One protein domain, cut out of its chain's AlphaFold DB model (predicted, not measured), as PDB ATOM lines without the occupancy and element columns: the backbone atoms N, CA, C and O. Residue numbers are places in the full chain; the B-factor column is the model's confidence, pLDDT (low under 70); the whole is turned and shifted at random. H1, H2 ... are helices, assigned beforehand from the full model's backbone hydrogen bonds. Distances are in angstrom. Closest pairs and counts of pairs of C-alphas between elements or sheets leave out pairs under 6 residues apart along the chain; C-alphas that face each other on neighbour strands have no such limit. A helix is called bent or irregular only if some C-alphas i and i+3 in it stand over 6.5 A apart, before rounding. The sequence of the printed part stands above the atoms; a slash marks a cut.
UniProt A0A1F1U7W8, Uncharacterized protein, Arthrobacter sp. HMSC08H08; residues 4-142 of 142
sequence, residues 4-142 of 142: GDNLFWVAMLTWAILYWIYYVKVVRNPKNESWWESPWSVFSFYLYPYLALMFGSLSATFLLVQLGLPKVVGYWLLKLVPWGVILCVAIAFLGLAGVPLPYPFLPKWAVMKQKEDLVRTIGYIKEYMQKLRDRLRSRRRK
ATOM      1  N   GLY A   4     166.638 177.302 188.912       83.75
ATOM      2  CA  GLY A   4     165.645 178.357 189.115       83.75
ATOM      3  C   GLY A   4     164.362 177.861 189.785       83.75
ATOM      4  O   GLY A   4     163.837 178.536 190.669       83.75
ATOM      5  N   ASP A   5     163.909 176.652 189.448       85.75
ATOM      6  CA  ASP A   5     162.708 176.066 190.048       85.75
ATOM      7  C   ASP A   5     162.942 175.767 191.535       85.75
ATOM      8  O   ASP A   5     162.083 176.020 192.377       85.75
ATOM      9  N   ASN A   6     164.133 175.277 191.882       88.19
ATOM     10  CA  ASN A   6     164.485 174.954 193.265       88.19
ATOM     11  C   ASN A   6     164.598 176.213 194.127       88.19
ATOM     12  O   ASN A   6     164.074 176.243 195.240       88.19
ATOM     13  N   LEU A   7     165.234 177.264 193.602       92.94
ATOM     14  CA  LEU A   7     165.310 178.571 194.258       92.94
ATOM     15  C   LEU A   7     163.917 179.141 194.536       92.94
ATOM     16  O   LEU A   7     163.668 179.624 195.638       92.94
ATOM     17  N   PHE A   8     163.000 179.032 193.574       92.69
ATOM     18  CA  PHE A   8     161.617 179.463 193.748       92.69
ATOM     19  C   PHE A   8     160.918 178.717 194.894       92.69
ATOM     20  O   PHE A   8     160.339 179.356 195.774       92.69
ATOM     21  N   TRP A   9     161.012 177.384 194.941       92.81
ATOM     22  CA  TRP A   9     160.381 176.597 196.009       92.81
ATOM     23  C   TRP A   9     161.005 176.848 197.382       92.81
ATOM     24  O   TRP A   9     160.284 176.940 198.376       92.81
ATOM     25  N   VAL A  10     162.326 177.025 197.460       93.94
ATOM     26  CA  VAL A  10     162.997 177.408 198.711       93.94
ATOM     27  C   VAL A  10     162.548 178.796 199.171       93.94
ATOM     28  O   VAL A  10     162.236 178.979 200.351       93.94
ATOM     29  N   ALA A  11     162.460 179.769 198.260       95.12
ATOM     30  CA  ALA A  11     161.985 181.113 198.574       95.12
ATOM     31  C   ALA A  11     160.529 181.099 199.067       95.12
ATOM     32  O   ALA A  11     160.223 181.721 200.084       95.12
ATOM     33  N   MET A  12     159.653 180.335 198.409       94.62
ATOM     34  CA  MET A  12     158.252 180.182 198.811       94.62
ATOM     35  C   MET A  12     158.108 179.517 200.180       94.62
ATOM     36  O   MET A  12     157.341 179.996 201.017       94.62
ATOM     37  N   LEU A  13     158.882 178.462 200.451       95.25
ATOM     38  CA  LEU A  13     158.904 177.816 201.763       95.25
ATOM     39  C   LEU A  13     159.379 178.783 202.855       95.25
ATOM     40  O   LEU A  13     158.764 178.879 203.917       95.25
ATOM     41  N   THR A  14     160.445 179.534 202.579       95.81
ATOM     42  CA  THR A  14     161.001 180.521 203.514       95.81
ATOM     43  C   THR A  14     159.987 181.621 203.806       95.81
ATOM     44  O   THR A  14     159.727 181.935 204.968       95.81
ATOM     45  N   TRP A  15     159.355 182.167 202.766       96.31
ATOM     46  CA  TRP A  15     158.293 183.159 202.895       96.31
ATOM     47  C   TRP A  15     157.123 182.635 203.734       96.31
ATOM     48  O   TRP A  15     156.685 183.320 204.656       96.31
ATOM     49  N   ALA A  16     156.663 181.407 203.478       95.50
ATOM     50  CA  ALA A  16     155.573 180.789 204.224       95.50
ATOM     51  C   ALA A  16     155.889 180.658 205.723       95.50
ATOM     52  O   ALA A  16     155.049 180.982 206.563       95.50
ATOM     53  N   ILE A  17     157.110 180.235 206.070       95.12
ATOM     54  CA  ILE A  17     157.562 180.113 207.464       95.12
ATOM     55  C   ILE A  17     157.633 181.487 208.134       95.12
ATOM     56  O   ILE A  17     157.096 181.668 209.229       95.12
ATOM     57  N   LEU A  18     158.261 182.469 207.481       96.12
ATOM     58  CA  LEU A  18     158.373 183.831 208.007       96.12
ATOM     59  C   LEU A  18     156.995 184.457 208.220       96.12
ATOM     60  O   LEU A  18     156.733 185.040 209.277       96.12
ATOM     61  N   TYR A  19     156.093 184.284 207.255       93.88
ATOM     62  CA  TYR A  19     154.722 184.747 207.377       93.88
ATOM     63  C   TYR A  19     153.999 184.048 208.526       93.88
ATOM     64  O   TYR A  19     153.310 184.708 209.296       93.88
ATOM     65  N   TRP A  20     154.166 182.736 208.697       93.38
ATOM     66  CA  TRP A  20     153.529 182.008 209.793       93.38
ATOM     67  C   TRP A  20     153.998 182.501 211.166       93.38
ATOM     68  O   TRP A  20     153.186 182.700 212.073       93.38
ATOM     69  N   ILE A  21     155.297 182.778 211.314       94.44
ATOM     70  CA  ILE A  21     155.855 183.383 212.530       94.44
ATOM     71  C   ILE A  21     155.225 184.759 212.775       94.44
ATOM     72  O   ILE A  21     154.779 185.042 213.890       94.44
ATOM     73  N   TYR A  22     155.150 185.600 211.740       92.44
ATOM     74  CA  TYR A  22     154.489 186.902 211.806       92.44
ATOM     75  C   TYR A  22     153.002 186.773 212.173       92.44
ATOM     76  O   TYR A  22     152.515 187.493 213.043       92.44
ATOM     77  N   TYR A  23     152.289 185.816 211.580       91.12
ATOM     78  CA  TYR A  23     150.887 185.545 211.864       91.12
ATOM     79  C   TYR A  23     150.686 185.228 213.348       91.12
ATOM     80  O   TYR A  23     149.910 185.905 214.027       91.12
ATOM     81  N   VAL A  24     151.439 184.266 213.883       90.19
ATOM     82  CA  VAL A  24     151.334 183.851 215.289       90.19
ATOM     83  C   VAL A  24     151.710 184.982 216.249       90.19
ATOM     84  O   VAL A  24     151.014 185.175 217.243       90.19
ATOM     85  N   LYS A  25     152.780 185.737 215.968       90.69
ATOM     86  CA  LYS A  25     153.294 186.770 216.884       90.69
ATOM     87  C   LYS A  25     152.582 188.116 216.787       90.69
ATOM     88  O   LYS A  25     152.557 188.848 217.771       90.69
ATOM     89  N   VAL A  26     152.052 188.481 215.625       88.56
ATOM     90  CA  VAL A  26     151.552 189.843 215.368       88.56
ATOM     91  C   VAL A  26     150.069 189.847 215.039       88.56
ATOM     92  O   VAL A  26     149.328 190.651 215.596       88.56
ATOM     93  N   VAL A  27     149.618 188.971 214.142       87.69
ATOM     94  CA  VAL A  27     148.223 188.978 213.667       87.69
ATOM     95  C   VAL A  27     147.276 188.375 214.702       87.69
ATOM     96  O   VAL A  27     146.178 188.882 214.902       87.69
ATOM     97  N   ARG A  28     147.696 187.314 215.401       88.19
ATOM     98  CA  ARG A  28     146.853 186.650 216.409       88.19
ATOM     99  C   ARG A  28     146.702 187.430 217.714       88.19
ATOM    100  O   ARG A  28     145.829 187.080 218.512       88.19
ATOM    101  N   ASN A  29     147.514 188.458 217.943       87.12
ATOM    102  CA  ASN A  29     147.417 189.284 219.140       87.12
ATOM    103  C   ASN A  29     146.323 190.351 218.991       87.12
ATOM    104  O   ASN A  29     146.142 190.882 217.895       87.12
ATOM    105  N   PRO A  30     145.578 190.649 220.072       72.81
ATOM    106  CA  PRO A  30     144.514 191.639 220.034       72.81
ATOM    107  C   PRO A  30     145.090 193.006 219.670       72.81
ATOM    108  O   PRO A  30     146.060 193.472 220.268       72.81
ATOM    109  N   LYS A  31     144.484 193.627 218.662       73.19
ATOM    110  CA  LYS A  31     144.773 194.994 218.229       73.19
ATOM    111  C   LYS A  31     143.575 195.891 218.529       73.19
ATOM    112  O   LYS A  31     142.530 195.424 218.976       73.19
ATOM    113  N   ASN A  32     143.744 197.179 218.266       81.38
ATOM    114  CA  ASN A  32     142.704 198.191 218.423       81.38
ATOM    115  C   ASN A  32     141.502 197.901 217.503       81.38
ATOM    116  O   ASN A  32     141.659 197.276 216.453       81.38
ATOM    117  N   GLU A  33     140.319 198.403 217.865       79.50
ATOM    118  CA  GLU A  33     139.071 198.180 217.109       79.50
ATOM    119  C   GLU A  33     139.174 198.624 215.645       79.50
ATOM    120  O   GLU A  33     138.746 197.899 214.750       79.50
ATOM    121  N   SER A  34     139.874 199.732 215.384       82.25
ATOM    122  CA  SER A  34     140.125 200.229 214.026       82.25
ATOM    123  C   SER A  34     140.889 199.245 213.138       82.25
ATOM    124  O   SER A  34     140.751 199.271 211.915       82.25
ATOM    125  N   TRP A  35     141.700 198.357 213.724       83.69
ATOM    126  CA  TRP A  35     142.364 197.308 212.962       83.69
ATOM    127  C   TRP A  35     141.395 196.183 212.596       83.69
ATOM    128  O   TRP A  35     141.500 195.678 211.488       83.69
ATOM    129  N   TRP A  36     140.454 195.812 213.475       82.81
ATOM    130  CA  TRP A  36     139.436 194.788 213.191       82.81
ATOM    131  C   TRP A  36     138.478 195.229 212.085       82.81
ATOM    132  O   TRP A  36     138.208 194.460 211.167       82.81
ATOM    133  N   GLU A  37     138.031 196.483 212.133       83.44
ATOM    134  CA  GLU A  37     137.113 197.058 211.140       83.44
ATOM    135  C   GLU A  37     137.764 197.275 209.765       83.44
ATOM    136  O   GLU A  37     137.079 197.470 208.761       83.44
ATOM    137  N   SER A  38     139.095 197.222 209.693       85.88
ATOM    138  CA  SER A  38     139.820 197.327 208.433       85.88
ATOM    139  C   SER A  38     139.572 196.100 207.547       85.88
ATOM    140  O   SER A  38     139.731 194.976 208.023       85.88
ATOM    141  N   PRO A  39     139.330 196.263 206.229       81.06
ATOM    142  CA  PRO A  39     139.248 195.137 205.291       81.06
ATOM    143  C   PRO A  39     140.481 194.218 205.334       81.06
ATOM    144  O   PRO A  39     140.399 193.024 205.050       81.06
ATOM    145  N   TRP A  40     141.634 194.764 205.731       83.56
ATOM    146  CA  TRP A  40     142.884 194.026 205.876       83.56
ATOM    147  C   TRP A  40     142.860 192.978 206.998       83.56
ATOM    148  O   TRP A  40     143.630 192.016 206.926       83.56
ATOM    149  N   SER A  41     142.005 193.122 208.016       84.62
ATOM    150  CA  SER A  41     141.891 192.158 209.123       84.62
ATOM    151  C   SER A  41     141.405 190.800 208.624       84.62
ATOM    152  O   SER A  41     141.998 189.767 208.940       84.62
ATOM    153  N   VAL A  42     140.397 190.820 207.752       83.38
ATOM    154  CA  VAL A  42     139.776 189.643 207.152       83.38
ATOM    155  C   VAL A  42     140.820 188.864 206.352       83.38
ATOM    156  O   VAL A  42     141.040 187.676 206.585       83.38
ATOM    157  N   PHE A  43     141.558 189.535 205.466       86.69
ATOM    158  CA  PHE A  43     142.621 188.875 204.704       86.69
ATOM    159  C   PHE A  43     143.738 188.336 205.603       86.69
ATOM    160  O   PHE A  43     144.250 187.240 205.362       86.69
ATOM    161  N   SER A  44     144.087 189.070 206.663       88.00
ATOM    162  CA  SER A  44     145.131 188.680 207.616       88.00
ATOM    163  C   SER A  44     144.774 187.438 208.436       88.00
ATOM    164  O   SER A  44     145.677 186.682 208.783       88.00
ATOM    165  N   PHE A  45     143.493 187.194 208.732       86.06
ATOM    166  CA  PHE A  45     143.065 185.997 209.465       86.06
ATOM    167  C   PHE A  45     142.705 184.816 208.582       86.06
ATOM    168  O   PHE A  45     142.983 183.684 208.969       86.06
ATOM    169  N   TYR A  46     142.075 185.056 207.433       88.00
ATOM    170  CA  TYR A  46     141.415 183.986 206.682       88.00
ATOM    171  C   TYR A  46     142.065 183.681 205.344       88.00
ATOM    172  O   TYR A  46     141.896 182.578 204.849       88.00
ATOM    173  N   LEU A  47     142.823 184.604 204.751       88.62
ATOM    174  CA  LEU A  47     143.433 184.357 203.447       88.62
ATOM    175  C   LEU A  47     144.920 184.048 203.582       88.62
ATOM    176  O   LEU A  47     145.364 182.935 203.308       88.62
ATOM    177  N   TYR A  48     145.695 185.022 204.042       91.00
ATOM    178  CA  TYR A  48     147.149 184.932 204.054       91.00
ATOM    179  C   TYR A  48     147.734 183.769 204.878       91.00
ATOM    180  O   TYR A  48     148.631 183.110 204.353       91.00
ATOM    181  N   PRO A  49     147.267 183.438 206.101       91.19
ATOM    182  CA  PRO A  49     147.842 182.319 206.855       91.19
ATOM    183  C   PRO A  49     147.588 180.969 206.186       91.19
ATOM    184  O   PRO A  49     148.468 180.111 206.181       91.19
ATOM    185  N   TYR A  50     146.424 180.790 205.566       91.19
ATOM    186  CA  TYR A  50     146.082 179.553 204.866       91.19
ATOM    187  C   TYR A  50     146.767 179.457 203.500       91.19
ATOM    188  O   TYR A  50     147.193 178.370 203.115       91.19
ATOM    189  N   LEU A  51     146.970 180.584 202.807       90.25
ATOM    190  CA  LEU A  51     147.828 180.643 201.620       90.25
ATOM    191  C   LEU A  51     149.280 180.305 201.964       90.25
ATOM    192  O   LEU A  51     149.897 179.510 201.262       90.25
ATOM    193  N   ALA A  52     149.817 180.860 203.052       92.94
ATOM    194  CA  ALA A  52     151.161 180.543 203.519       92.94
ATOM    195  C   ALA A  52     151.299 179.047 203.842       92.94
ATOM    196  O   ALA A  52     152.247 178.415 203.381       92.94
ATOM    197  N   LEU A  53     150.330 178.445 204.540       91.81
ATOM    198  CA  LEU A  53     150.319 176.998 204.786       91.81
ATOM    199  C   LEU A  53     150.246 176.180 203.493       91.81
ATOM    200  O   LEU A  53     150.970 175.192 203.360       91.81
ATOM    201  N   MET A  54     149.411 176.585 202.536       92.06
ATOM    202  CA  MET A  54     149.265 175.907 201.248       92.06
ATOM    203  C   MET A  54     150.569 175.946 200.448       92.06
ATOM    204  O   MET A  54     151.100 174.895 200.083       92.06
ATOM    205  N   PHE A  55     151.109 177.141 200.203       92.50
ATOM    206  CA  PHE A  55     152.346 177.306 199.445       92.50
ATOM    207  C   PHE A  55     153.536 176.687 200.173       92.50
ATOM    208  O   PHE A  55     154.350 176.028 199.530       92.50
ATOM    209  N   GLY A  56     153.612 176.810 201.499       93.06
ATOM    210  CA  GLY A  56     154.643 176.163 202.308       93.06
ATOM    211  C   GLY A  56     154.589 174.637 202.208       93.06
ATOM    212  O   GLY A  56     155.616 174.009 201.968       93.06
ATOM    213  N   SER A  57     153.399 174.037 202.303       91.56
ATOM    214  CA  SER A  57     153.230 172.579 202.204       91.56
ATOM    215  C   SER A  57     153.566 172.049 200.811       91.56
ATOM    216  O   SER A  57     154.252 171.033 200.687       91.56
ATOM    217  N   LEU A  58     153.135 172.747 199.754       90.56
ATOM    218  CA  LEU A  58     153.489 172.396 198.375       90.56
ATOM    219  C   LEU A  58     155.000 172.513 198.154       90.56
ATOM    220  O   LEU A  58     155.615 171.560 197.682       90.56
ATOM    221  N   SER A  59     155.601 173.629 198.571       91.69
ATOM    222  CA  SER A  59     157.045 173.864 198.453       91.69
ATOM    223  C   SER A  59     157.855 172.792 199.174       91.69
ATOM    224  O   SER A  59     158.767 172.211 198.591       91.69
ATOM    225  N   ALA A  60     157.486 172.478 200.420       90.50
ATOM    226  CA  ALA A  60     158.122 171.419 201.191       90.50
ATOM    227  C   ALA A  60     158.002 170.069 200.478       90.50
ATOM    228  O   ALA A  60     158.993 169.362 200.351       90.50
ATOM    229  N   THR A  61     156.824 169.732 199.952       88.44
ATOM    230  CA  THR A  61     156.606 168.466 199.231       88.44
ATOM    231  C   THR A  61     157.481 168.365 197.987       88.44
ATOM    232  O   THR A  61     158.147 167.349 197.799       88.44
ATOM    233  N   PHE A  62     157.531 169.415 197.163       87.06
ATOM    234  CA  PHE A  62     158.371 169.441 195.964       87.06
ATOM    235  C   PHE A  62     159.855 169.281 196.300       87.06
ATOM    236  O   PHE A  62     160.528 168.454 195.685       87.06
ATOM    237  N   LEU A  63     160.354 170.004 197.304       88.75
ATOM    238  CA  LEU A  63     161.748 169.904 197.742       88.75
ATOM    239  C   LEU A  63     162.066 168.523 198.334       88.75
ATOM    240  O   LEU A  63     163.107 167.942 198.042       88.75
ATOM    241  N   LEU A  64     161.153 167.958 199.123       86.31
ATOM    242  CA  LEU A  64     161.316 166.643 199.740       86.31
ATOM    243  C   LEU A  64     161.330 165.506 198.711       86.31
ATOM    244  O   LEU A  64     162.123 164.575 198.836       86.31
ATOM    245  N   VAL A  65     160.501 165.579 197.668       83.31
ATOM    246  CA  VAL A  65     160.514 164.595 196.571       83.31
ATOM    247  C   VAL A  65     161.859 164.601 195.835       83.31
ATOM    248  O   VAL A  65     162.341 163.540 195.442       83.31
ATOM    249  N   GLN A  66     162.507 165.762 195.700       82.12
ATOM    250  CA  GLN A  66     163.826 165.868 195.061       82.12
ATOM    251  C   GLN A  66     164.954 165.232 195.875       82.12
ATOM    252  O   GLN A  66     165.913 164.735 195.293       82.12
ATOM    253  N   LEU A  67     164.833 165.207 197.204       84.44
ATOM    254  CA  LEU A  67     165.831 164.608 198.094       84.44
ATOM    255  C   LEU A  67     165.845 163.069 198.046       84.44
ATOM    256  O   LEU A  67     166.594 162.444 198.792       84.44
ATOM    257  N   GLY A  68     165.039 162.445 197.181       80.06
ATOM    258  CA  GLY A  68     165.047 160.995 196.992       80.06
ATOM    259  C   GLY A  68     164.482 160.236 198.192       80.06
ATOM    260  O   GLY A  68     165.007 159.190 198.568       80.06
ATOM    261  N   LEU A  69     163.420 160.766 198.812       79.38
ATOM    262  CA  LEU A  69     162.780 160.130 199.963       79.38
ATOM    263  C   LEU A  69     162.320 158.688 199.671       79.38
ATOM    264  O   LEU A  69     161.934 158.369 198.541       79.38
ATOM    265  N   PRO A  70     162.261 157.821 200.702       84.88
ATOM    266  CA  PRO A  70     161.713 156.478 200.563       84.88
ATOM    267  C   PRO A  70     160.316 156.505 199.932       84.88
ATOM    268  O   PRO A  70     159.469 157.313 200.322       84.88
ATOM    269  N   LYS A  71     160.046 155.582 198.998       80.19
ATOM    270  CA  LYS A  71     158.783 155.527 198.228       80.19
ATOM    271  C   LYS A  71     157.529 155.569 199.108       80.19
ATOM    272  O   LYS A  71     156.537 156.181 198.729       80.19
ATOM    273  N   VAL A  72     157.588 154.957 200.293       81.50
ATOM    274  CA  VAL A  72     156.494 154.963 201.278       81.50
ATOM    275  C   VAL A  72     156.207 156.382 201.781       81.50
ATOM    276  O   VAL A  72     155.055 156.802 201.809       81.50
ATOM    277  N   VAL A  73     157.246 157.148 202.126       80.44
ATOM    278  CA  VAL A  73     157.114 158.532 202.610       80.44
ATOM    279  C   VAL A  73     156.620 159.443 201.489       80.44
ATOM    280  O   VAL A  73     155.685 160.214 201.693       80.44
ATOM    281  N   GLY A  74     157.183 159.304 200.285       80.69
ATOM    282  CA  GLY A  74     156.732 160.048 199.106       80.69
ATOM    283  C   GLY A  74     155.255 159.794 198.779       80.69
ATOM    284  O   GLY A  74     154.514 160.742 198.533       80.69
ATOM    285  N   TYR A  75     154.801 158.537 198.854       83.44
ATOM    286  CA  TYR A  75     153.397 158.172 198.641       83.44
ATOM    287  C   TYR A  75     152.459 158.866 199.635       83.44
ATOM    288  O   TYR A  75     151.459 159.462 199.232       83.44
ATOM    289  N   TRP A  76     152.784 158.824 200.931       85.38
ATOM    290  CA  TRP A  76     151.960 159.466 201.955       85.38
ATOM    291  C   TRP A  76     151.946 160.987 201.823       85.38
ATOM    292  O   TRP A  76     150.872 161.579 201.919       85.38
ATOM    293  N   LEU A  77     153.088 161.619 201.540       83.88
ATOM    294  CA  LEU A  77     153.161 163.066 201.315       83.88
ATOM    295  C   LEU A  77     152.284 163.491 200.133       83.88
ATOM    296  O   LEU A  77     151.427 164.359 200.283       83.88
ATOM    297  N   LEU A  78     152.427 162.826 198.986       82.38
ATOM    298  CA  LEU A  78     151.648 163.136 197.786       82.38
ATOM    299  C   LEU A  78     150.148 162.896 197.973       82.38
ATOM    300  O   LEU A  78     149.340 163.564 197.334       82.38
ATOM    301  N   LYS A  79     149.762 161.963 198.850       86.88
ATOM    302  CA  LYS A  79     148.355 161.660 199.118       86.88
ATOM    303  C   LYS A  79     147.733 162.597 200.151       86.88
ATOM    304  O   LYS A  79     146.585 162.985 199.980       86.88
ATOM    305  N   LEU A  80     148.456 162.952 201.215       87.31
ATOM    306  CA  LEU A  80     147.919 163.727 202.341       87.31
ATOM    307  C   LEU A  80     147.985 165.239 202.118       87.31
ATOM    308  O   LEU A  80     147.065 165.954 202.517       87.31
ATOM    309  N   VAL A  81     149.039 165.738 201.471       88.94
ATOM    310  CA  VAL A  81     149.232 167.182 201.266       88.94
ATOM    311  C   VAL A  81     148.085 167.812 200.465       88.94
ATOM    312  O   VAL A  81     147.589 168.849 200.909       88.94
ATOM    313  N   PRO A  82     147.565 167.207 199.375       88.00
ATOM    314  CA  PRO A  82     146.402 167.748 198.670       88.00
ATOM    315  C   PRO A  82     145.166 167.899 199.563       88.00
ATOM    316  O   PRO A  82     144.492 168.924 199.496       88.00
ATOM    317  N   TRP A  83     144.893 166.935 200.450       90.56
ATOM    318  CA  TRP A  83     143.789 167.045 201.411       90.56
ATOM    319  C   TRP A  83     144.003 168.186 202.405       90.56
ATOM    320  O   TRP A  83     143.065 168.925 202.700       90.56
ATOM    321  N   GLY A  84     145.239 168.374 202.876       89.62
ATOM    322  CA  GLY A  84     145.603 169.514 203.717       89.62
ATOM    323  C   GLY A  84     145.395 170.856 203.010       89.62
ATOM    324  O   GLY A  84     144.852 171.787 203.603       89.62
ATOM    325  N   VAL A  85     145.753 170.943 201.726       89.88
ATOM    326  CA  VAL A  85     145.528 172.132 200.892       89.88
ATOM    327  C   VAL A  85     144.035 172.410 200.722       89.88
ATOM    328  O   VAL A  85     143.599 173.534 200.964       89.88
ATOM    329  N   ILE A  86     143.237 171.394 200.379       90.56
ATOM    330  CA  ILE A  86     141.776 171.520 200.247       90.56
ATOM    331  C   ILE A  86     141.159 172.016 201.557       90.56
ATOM    332  O   ILE A  86     140.325 172.920 201.543       90.56
ATOM    333  N   LEU A  87     141.600 171.475 202.694       90.94
ATOM    334  CA  LEU A  87     141.134 171.908 204.006       90.94
ATOM    335  C   LEU A  87     141.489 173.377 204.278       90.94
ATOM    336  O   LEU A  87     140.634 174.133 204.729       90.94
ATOM    337  N   CYS A  88     142.717 173.807 203.968       90.50
ATOM    338  CA  CYS A  88     143.133 175.205 204.122       90.50
ATOM    339  C   CYS A  88     142.264 176.148 203.283       90.50
ATOM    340  O   CYS A  88     141.814 177.177 203.780       90.50
ATOM    341  N   VAL A  89     141.986 175.768 202.035       89.50
ATOM    342  CA  VAL A  89     141.115 176.524 201.131       89.50
ATOM    343  C   VAL A  89     139.691 176.600 201.687       89.50
ATOM    344  O   VAL A  89     139.122 177.686 201.762       89.50
ATOM    345  N   ALA A  90     139.129 175.480 202.146       91.38
ATOM    346  CA  ALA A  90     137.793 175.449 202.737       91.38
ATOM    347  C   ALA A  90     137.689 176.355 203.974       91.38
ATOM    348  O   ALA A  90     136.735 177.123 204.101       91.38
ATOM    349  N   ILE A  91     138.686 176.320 204.862       90.19
ATOM    350  CA  ILE A  91     138.717 177.176 206.053       90.19
ATOM    351  C   ILE A  91     138.831 178.655 205.660       90.19
ATOM    352  O   ILE A  91     138.120 179.486 206.227       90.19
ATOM    353  N   ALA A  92     139.666 178.984 204.672       89.44
ATOM    354  CA  ALA A  92     139.803 180.345 204.167       89.44
ATOM    355  C   ALA A  92     138.471 180.897 203.639       89.44
ATOM    356  O   ALA A  92     138.061 181.996 204.013       89.44
ATOM    357  N   PHE A  93     137.752 180.108 202.834       90.69
ATOM    358  CA  PHE A  93     136.437 180.489 202.317       90.69
ATOM    359  C   PHE A  93     135.389 180.652 203.419       90.69
ATOM    360  O   PHE A  93     134.649 181.634 203.403       90.69
ATOM    361  N   LEU A  94     135.338 179.740 204.394       90.12
ATOM    362  CA  LEU A  94     134.421 179.856 205.536       90.12
ATOM    363  C   LEU A  94     134.685 181.132 206.342       90.12
ATOM    364  O   LEU A  94     133.750 181.842 206.709       90.12
ATOM    365  N   GLY A  95     135.960 181.443 206.569       85.50
ATOM    366  CA  GLY A  95     136.382 182.666 207.235       85.50
ATOM    367  C   GLY A  95     135.975 183.934 206.485       85.50
ATOM    368  O   GLY A  95     135.383 184.837 207.073       85.50
ATOM    369  N   LEU A  96     136.221 183.971 205.171       86.75
ATOM    370  CA  LEU A  96     135.835 185.082 204.292       86.75
ATOM    371  C   LEU A  96     134.314 185.261 204.188       86.75
ATOM    372  O   LEU A  96     133.842 186.385 204.057       86.75
ATOM    373  N   ALA A  97     133.544 184.176 204.289       86.88
ATOM    374  CA  ALA A  97     132.084 184.216 204.326       86.88
ATOM    375  C   ALA A  97     131.518 184.744 205.661       86.88
ATOM    376  O   ALA A  97     130.301 184.853 205.809       86.88
ATOM    377  N   GLY A  98     132.373 185.055 206.642       82.25
ATOM    378  CA  GLY A  98     131.959 185.552 207.954       82.25
ATOM    379  C   GLY A  98     131.474 184.459 208.906       82.25
ATOM    380  O   GLY A  98     130.872 184.768 209.935       82.25
ATOM    381  N   VAL A  99     131.733 183.181 208.602       85.25
ATOM    382  CA  VAL A  99     131.433 182.088 209.531       85.25
ATOM    383  C   VAL A  99     132.424 182.165 210.699       85.25
ATOM    384  O   VAL A  99     133.639 182.189 210.469       85.25
ATOM    385  N   PRO A 100     131.954 182.197 211.960       84.00
ATOM    386  CA  PRO A 100     132.842 182.228 213.111       84.00
ATOM    387  C   PRO A 100     133.573 180.889 213.235       84.00
ATOM    388  O   PRO A 100     132.979 179.873 213.603       84.00
ATOM    389  N   LEU A 101     134.870 180.880 212.931       87.62
ATOM    390  CA  LEU A 101     135.685 179.673 213.049       87.62
ATOM    391  C   LEU A 101     136.081 179.440 214.515       87.62
ATOM    392  O   LEU A 101     136.389 180.392 215.236       87.62
ATOM    393  N   PRO A 102     136.118 178.183 214.982       88.44
ATOM    394  CA  PRO A 102     136.511 177.880 216.350       88.44
ATOM    395  C   PRO A 102     138.025 178.024 216.559       88.44
ATOM    396  O   PRO A 102     138.836 177.942 215.634       88.44
ATOM    397  N   TYR A 103     138.432 178.169 217.820       84.94
ATOM    398  CA  TYR A 103     139.818 177.911 218.218       84.94
ATOM    399  C   TYR A 103     140.174 176.444 217.882       84.94
ATOM    400  O   TYR A 103     139.336 175.576 218.130       84.94
ATOM    401  N   PRO A 104     141.365 176.120 217.339       86.25
ATOM    402  CA  PRO A 104     142.581 176.931 217.246       86.25
ATOM    403  C   PRO A 104     142.762 177.710 215.935       86.25
ATOM    404  O   PRO A 104     143.842 178.262 215.733       86.25
ATOM    405  N   PHE A 105     141.767 177.783 215.051       85.38
ATOM    406  CA  PHE A 105     141.905 178.473 213.760       85.38
ATOM    407  C   PHE A 105     142.008 179.991 213.931       85.38
ATOM    408  O   PHE A 105     142.898 180.620 213.364       85.38
ATOM    409  N   LEU A 106     141.184 180.556 214.818       86.19
ATOM    410  CA  LEU A 106     141.266 181.958 215.222       86.19
ATOM    411  C   LEU A 106     141.614 182.134 216.699       86.19
ATOM    412  O   LEU A 106     141.364 181.239 217.513       86.19
ATOM    413  N   PRO A 107     142.240 183.268 217.068       88.44
ATOM    414  CA  PRO A 107     142.434 183.604 218.469       88.44
ATOM    415  C   PRO A 107     141.077 183.886 219.133       88.44
ATOM    416  O   PRO A 107     140.170 184.437 218.512       88.44
ATOM    417  N   LYS A 108     140.940 183.517 220.415       88.38
ATOM    418  CA  LYS A 108     139.656 183.557 221.145       88.38
ATOM    419  C   LYS A 108     138.949 184.916 221.064       88.38
ATOM    420  O   LYS A 108     137.737 184.953 220.897       88.38
ATOM    421  N   TRP A 109     139.704 186.011 221.137       87.94
ATOM    422  CA  TRP A 109     139.159 187.368 221.070       87.94
ATOM    423  C   TRP A 109     138.512 187.676 219.707       87.94
ATOM    424  O   TRP A 109     137.429 188.252 219.660       87.94
ATOM    425  N   ALA A 110     139.121 187.232 218.604       87.25
ATOM    426  CA  ALA A 110     138.588 187.447 217.260       87.25
ATOM    427  C   ALA A 110     137.331 186.600 217.026       87.25
ATOM    428  O   ALA A 110     136.374 187.060 216.414       87.25
ATOM    429  N   VAL A 111     137.291 185.388 217.595       88.44
ATOM    430  CA  VAL A 111     136.082 184.546 217.584       88.44
ATOM    431  C   VAL A 111     134.923 185.238 218.303       88.44
ATOM    432  O   VAL A 111     133.787 185.168 217.838       88.44
ATOM    433  N   MET A 112     135.184 185.909 219.429       88.69
ATOM    434  CA  MET A 112     134.153 186.670 220.143       88.69
ATOM    435  C   MET A 112     133.637 187.838 219.297       88.69
ATOM    436  O   MET A 112     132.427 187.946 219.114       88.69
ATOM    437  N   LYS A 113     134.533 188.621 218.685       86.88
ATOM    438  CA  LYS A 113     134.156 189.722 217.783       86.88
ATOM    439  C   LYS A 113     133.339 189.249 216.577       86.88
ATOM    440  O   LYS A 113     132.282 189.805 216.312       86.88
ATOM    441  N   GLN A 114     133.729 188.153 215.920       87.06
ATOM    442  CA  GLN A 114     132.918 187.584 214.833       87.06
ATOM    443  C   GLN A 114     131.513 187.187 215.284       87.06
ATOM    444  O   GLN A 114     130.554 187.356 214.537       87.06
ATOM    445  N   LYS A 115     131.372 186.624 216.490       88.69
ATOM    446  CA  LYS A 115     130.052 186.271 217.023       88.69
ATOM    447  C   LYS A 115     129.205 187.516 217.284       88.69
ATOM    448  O   LYS A 115     128.017 187.493 216.977       88.69
ATOM    449  N   GLU A 116     129.804 188.582 217.810       89.19
ATOM    450  CA  GLU A 116     129.138 189.879 217.994       89.19
ATOM    451  C   GLU A 116     128.655 190.450 216.649       89.19
ATOM    452  O   GLU A 116     127.476 190.793 216.508       89.19
ATOM    453  N   ASP A 117     129.523 190.458 215.635       86.69
ATOM    454  CA  ASP A 117     129.211 190.950 214.287       86.69
ATOM    455  C   ASP A 117     128.123 190.110 213.602       86.69
ATOM    456  O   ASP A 117     127.211 190.647 212.961       86.69
ATOM    457  N   LEU A 118     128.155 188.787 213.789       87.50
ATOM    458  CA  LEU A 118     127.140 187.875 213.267       87.50
ATOM    459  C   LEU A 118     125.767 188.157 213.889       87.50
ATOM    460  O   LEU A 118     124.773 188.263 213.169       87.50
ATOM    461  N   VAL A 119     125.698 188.320 215.214       91.06
ATOM    462  CA  VAL A 119     124.446 188.641 215.921       91.06
ATOM    463  C   VAL A 119     123.893 189.989 215.458       91.06
ATOM    464  O   VAL A 119     122.697 190.093 215.176       91.06
ATOM    465  N   ARG A 120     124.755 191.002 215.306       89.56
ATOM    466  CA  ARG A 120     124.374 192.326 214.791       89.56
ATOM    467  C   ARG A 120     123.805 192.235 213.372       89.56
ATOM    468  O   ARG A 120     122.749 192.803 213.094       89.56
ATOM    469  N   THR A 121     124.453 191.470 212.497       88.69
ATOM    470  CA  THR A 121     124.019 191.263 211.106       88.69
ATOM    471  C   THR A 121     122.676 190.537 211.034       88.69
ATOM    472  O   THR A 121     121.774 190.965 210.312       88.69
ATOM    473  N   ILE A 122     122.489 189.481 211.832       90.81
ATOM    474  CA  ILE A 122     121.214 188.754 211.923       90.81
ATOM    475  C   ILE A 122     120.098 189.677 212.432       90.81
ATOM    476  O   ILE A 122     118.990 189.643 211.895       90.81
ATOM    477  N   GLY A 123     120.384 190.521 213.429       92.75
ATOM    478  CA  GLY A 123     119.448 191.526 213.939       92.75
ATOM    479  C   GLY A 123     118.980 192.489 212.848       92.75
ATOM    480  O   GLY A 123     117.777 192.618 212.616       92.75
ATOM    481  N   TYR A 124     119.922 193.074 212.105       91.62
ATOM    482  CA  TYR A 124     119.627 193.976 210.989       91.62
ATOM    483  C   TYR A 124     118.785 193.304 209.892       91.62
ATOM    484  O   TYR A 124     117.787 193.860 209.430       91.62
ATOM    485  N   ILE A 125     119.137 192.073 209.506       93.00
ATOM    486  CA  ILE A 125     118.382 191.302 208.507       93.00
ATOM    487  C   ILE A 125     116.957 191.027 208.998       93.00
ATOM    488  O   ILE A 125     116.003 191.150 208.227       93.00
ATOM    489  N   LYS A 126     116.784 190.682 210.277       95.38
ATOM    490  CA  LYS A 126     115.468 190.424 210.870       95.38
ATOM    491  C   LYS A 126     114.587 191.673 210.844       95.38
ATOM    492  O   LYS A 126     113.429 191.576 210.438       95.38
ATOM    493  N   GLU A 127     115.131 192.832 211.206       94.50
ATOM    494  CA  GLU A 127     114.418 194.112 211.128       94.50
ATOM    495  C   GLU A 127     114.039 194.475 209.689       94.50
ATOM    496  O   GLU A 127     112.905 194.880 209.420       94.50
ATOM    497  N   TYR A 128     114.962 194.293 208.743       93.44
ATOM    498  CA  TYR A 128     114.704 194.520 207.325       93.44
ATOM    499  C   TYR A 128     113.575 193.619 206.804       93.44
ATOM    500  O   TYR A 128     112.627 194.098 206.177       93.44
ATOM    501  N   MET A 129     113.621 192.327 207.129       94.00
ATOM    502  CA  MET A 129     112.592 191.350 206.764       94.00
ATOM    503  C   MET A 129     111.239 191.662 207.409       94.00
ATOM    504  O   MET A 129     110.196 191.453 206.784       94.00
ATOM    505  N   GLN A 130     111.232 192.189 208.634       94.69
ATOM    506  CA  GLN A 130     110.015 192.633 209.308       94.69
ATOM    507  C   GLN A 130     109.397 193.843 208.596       94.69
ATOM    508  O   GLN A 130     108.227 193.789 208.218       94.69
ATOM    509  N   LYS A 131     110.195 194.873 208.282       94.25
ATOM    510  CA  LYS A 131     109.742 196.032 207.491       94.25
ATOM    511  C   LYS A 131     109.203 195.613 206.122       94.25
ATOM    512  O   LYS A 131     108.179 196.130 205.672       94.25
ATOM    513  N   LEU A 132     109.862 194.664 205.455       92.44
ATOM    514  CA  LEU A 132     109.411 194.121 204.174       92.44
ATOM    515  C   LEU A 132     108.048 193.420 204.310       92.44
ATOM    516  O   LEU A 132     107.142 193.645 203.505       92.44
ATOM    517  N   ARG A 133     107.877 192.611 205.360       93.50
ATOM    518  CA  ARG A 133     106.625 191.910 205.665       93.50
ATOM    519  C   ARG A 133     105.476 192.881 205.943       93.50
ATOM    520  O   ARG A 133     104.371 192.661 205.445       93.50
ATOM    521  N   ASP A 134     105.729 193.964 206.669       93.12
ATOM    522  CA  ASP A 134     104.715 194.978 206.987       93.12
ATOM    523  C   ASP A 134     104.301 195.795 205.748       93.12
ATOM    524  O   ASP A 134     103.112 196.061 205.532       93.12
ATOM    525  N   ARG A 135     105.249 196.099 204.848       91.06
ATOM    526  CA  ARG A 135     104.957 196.692 203.527       91.06
ATOM    527  C   ARG A 135     104.085 195.781 202.657       91.06
ATOM    528  O   ARG A 135     103.181 196.254 201.975       91.06
ATOM    529  N   LEU A 136     104.320 194.470 202.684       91.00
ATOM    530  CA  LEU A 136     103.504 193.511 201.932       91.00
ATOM    531  C   LEU A 136     102.086 193.374 202.507       91.00
ATOM    532  O   LEU A 136     101.121 193.295 201.749       91.00
ATOM    533  N   ARG A 137     101.937 193.393 203.838       88.50
ATOM    534  CA  ARG A 137     100.617 193.360 204.496       88.50
ATOM    535  C   ARG A 137      99.791 194.612 204.214       88.50
ATOM    536  O   ARG A 137      98.598 194.491 203.961       88.50
ATOM    537  N   SER A 138     100.411 195.790 204.230       85.38
ATOM    538  CA  SER A 138      99.724 197.052 203.919       85.38
ATOM    539  C   SER A 138      99.273 197.140 202.458       85.38
ATOM    540  O   SER A 138      98.206 197.687 202.198       85.38
ATOM    541  N   ARG A 139     100.008 196.533 201.514       81.38
ATOM    542  CA  ARG A 139      99.580 196.419 200.106       81.38
ATOM    543  C   ARG A 139      98.415 195.455 199.875       81.38
ATOM    544  O   ARG A 139      97.662 195.685 198.948       81.38
ATOM    545  N   ARG A 140      98.257 194.400 200.685       75.50
ATOM    546  CA  ARG A 140      97.131 193.446 200.567       75.50
ATOM    547  C   ARG A 140      95.817 193.937 201.184       75.50
ATOM    548  O   ARG A 140      94.797 193.290 200.996       75.50
ATOM    549  N   ARG A 141      95.855 194.999 201.996       71.06
ATOM    550  CA  ARG A 141      94.674 195.575 202.667       71.06
ATOM    551  C   ARG A 141      94.057 196.761 201.912       71.06
ATOM    552  O   ARG A 141      93.062 197.296 202.387       71.06
ATOM    553  N   LYS A 142      94.665 197.186 200.805       55.06
ATOM    554  CA  LYS A 142      94.089 198.117 199.828       55.06
ATOM    555  C   LYS A 142      93.597 197.315 198.635       55.06
ATOM    556  O   LYS A 142      92.594 197.756 198.047       55.06
TER     557      LYS A 142
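This is residues 4 to 142 of the 142 residues of an uncharacterized protein of Arthrobacter sp. HMSC08H08 (UniProt A0A1F1U7W8). Three long helices, H1, H3 and H4, lie side by side as a small slab with H3 in the middle, and a fourth long helix, H5, leads away from it as an arm whose residues 119 to 140 stick out together with residues 141 and 142. H3 and H4 form a helical hairpin, H1 crosses H3 at a slant, and the short H2 sits in the connection from H1 to H3. The printed part has 139 residues with five named helices, in the order H1, H2, H3, H4, H5, and no named strand; the class is all helix. It is only just extended, close to loose, with a radius of gyration of the C-alphas of 21.7 A, and spans 79 by 35 by 27 A, the arm making much of the length.

H1 runs from residue 4, with its C-alpha at (165.645, 178.357, 189.115), to residue 27, 31.9 A from first to last C-alpha. It is neither bent nor irregular, but only just: C-alphas 24 and 27 are 6.2 A apart. H2 is residues 33 to 36. H3, residues 39 to 66, begins with C-alpha 39 at (139.248, 195.137, 205.291) and is 39.6 A long. It has a kink of 32 degrees near residue 48 and is only just irregular, with C-alphas 45 and 48 at 6.9 A. H4, residues 71 to 96, is 37.9 A long; it is neither bent nor irregular, but only just, with C-alphas 79 and 82 at 6.4 A. H5, residues 108 to 140, is the longest helix at 48.3 A and ends with C-alpha 140 at (97.131, 193.446, 200.567).

H3 touches H1 at a steep tilt of 38 degrees, opposite ways; their closest C-alphas, of Ala 16 and Ala 52, are 4.5 A apart. H3 touches H4 at a shallow tilt of 9 degrees, opposite ways, as a helical hairpin; their closest C-alphas, of Tyr 46 and Ala 92, are 4.7 A apart. H1 and H4 are apart. H2 is close to H3 but not clearly touching, the closest C-alphas being those of Trp 35 and Ser 41, 6.4 A. H5 touches no helix; it is only just apart from H2, at 8.4 A. Every O i to N i+4 pair is within hydrogen-bond range in H1 and H5, against 20 of 24 in H3 and 20 of 22 in H4; H2 is too short for such a pair.

The two C-alphas farthest apart, of Gly 68 and Lys 142, are 80.1 A from each other. Residues 67 to 72 and 119 to 142 stand free; the body without them spans 47 by 24 by 18 A. The link from H4 to H5, 11 residues, is long, and the other links are tight. The printed part has no cut and ends at the chain's last residue. Its mean pLDDT is 87.9, and residue 142 is under 70.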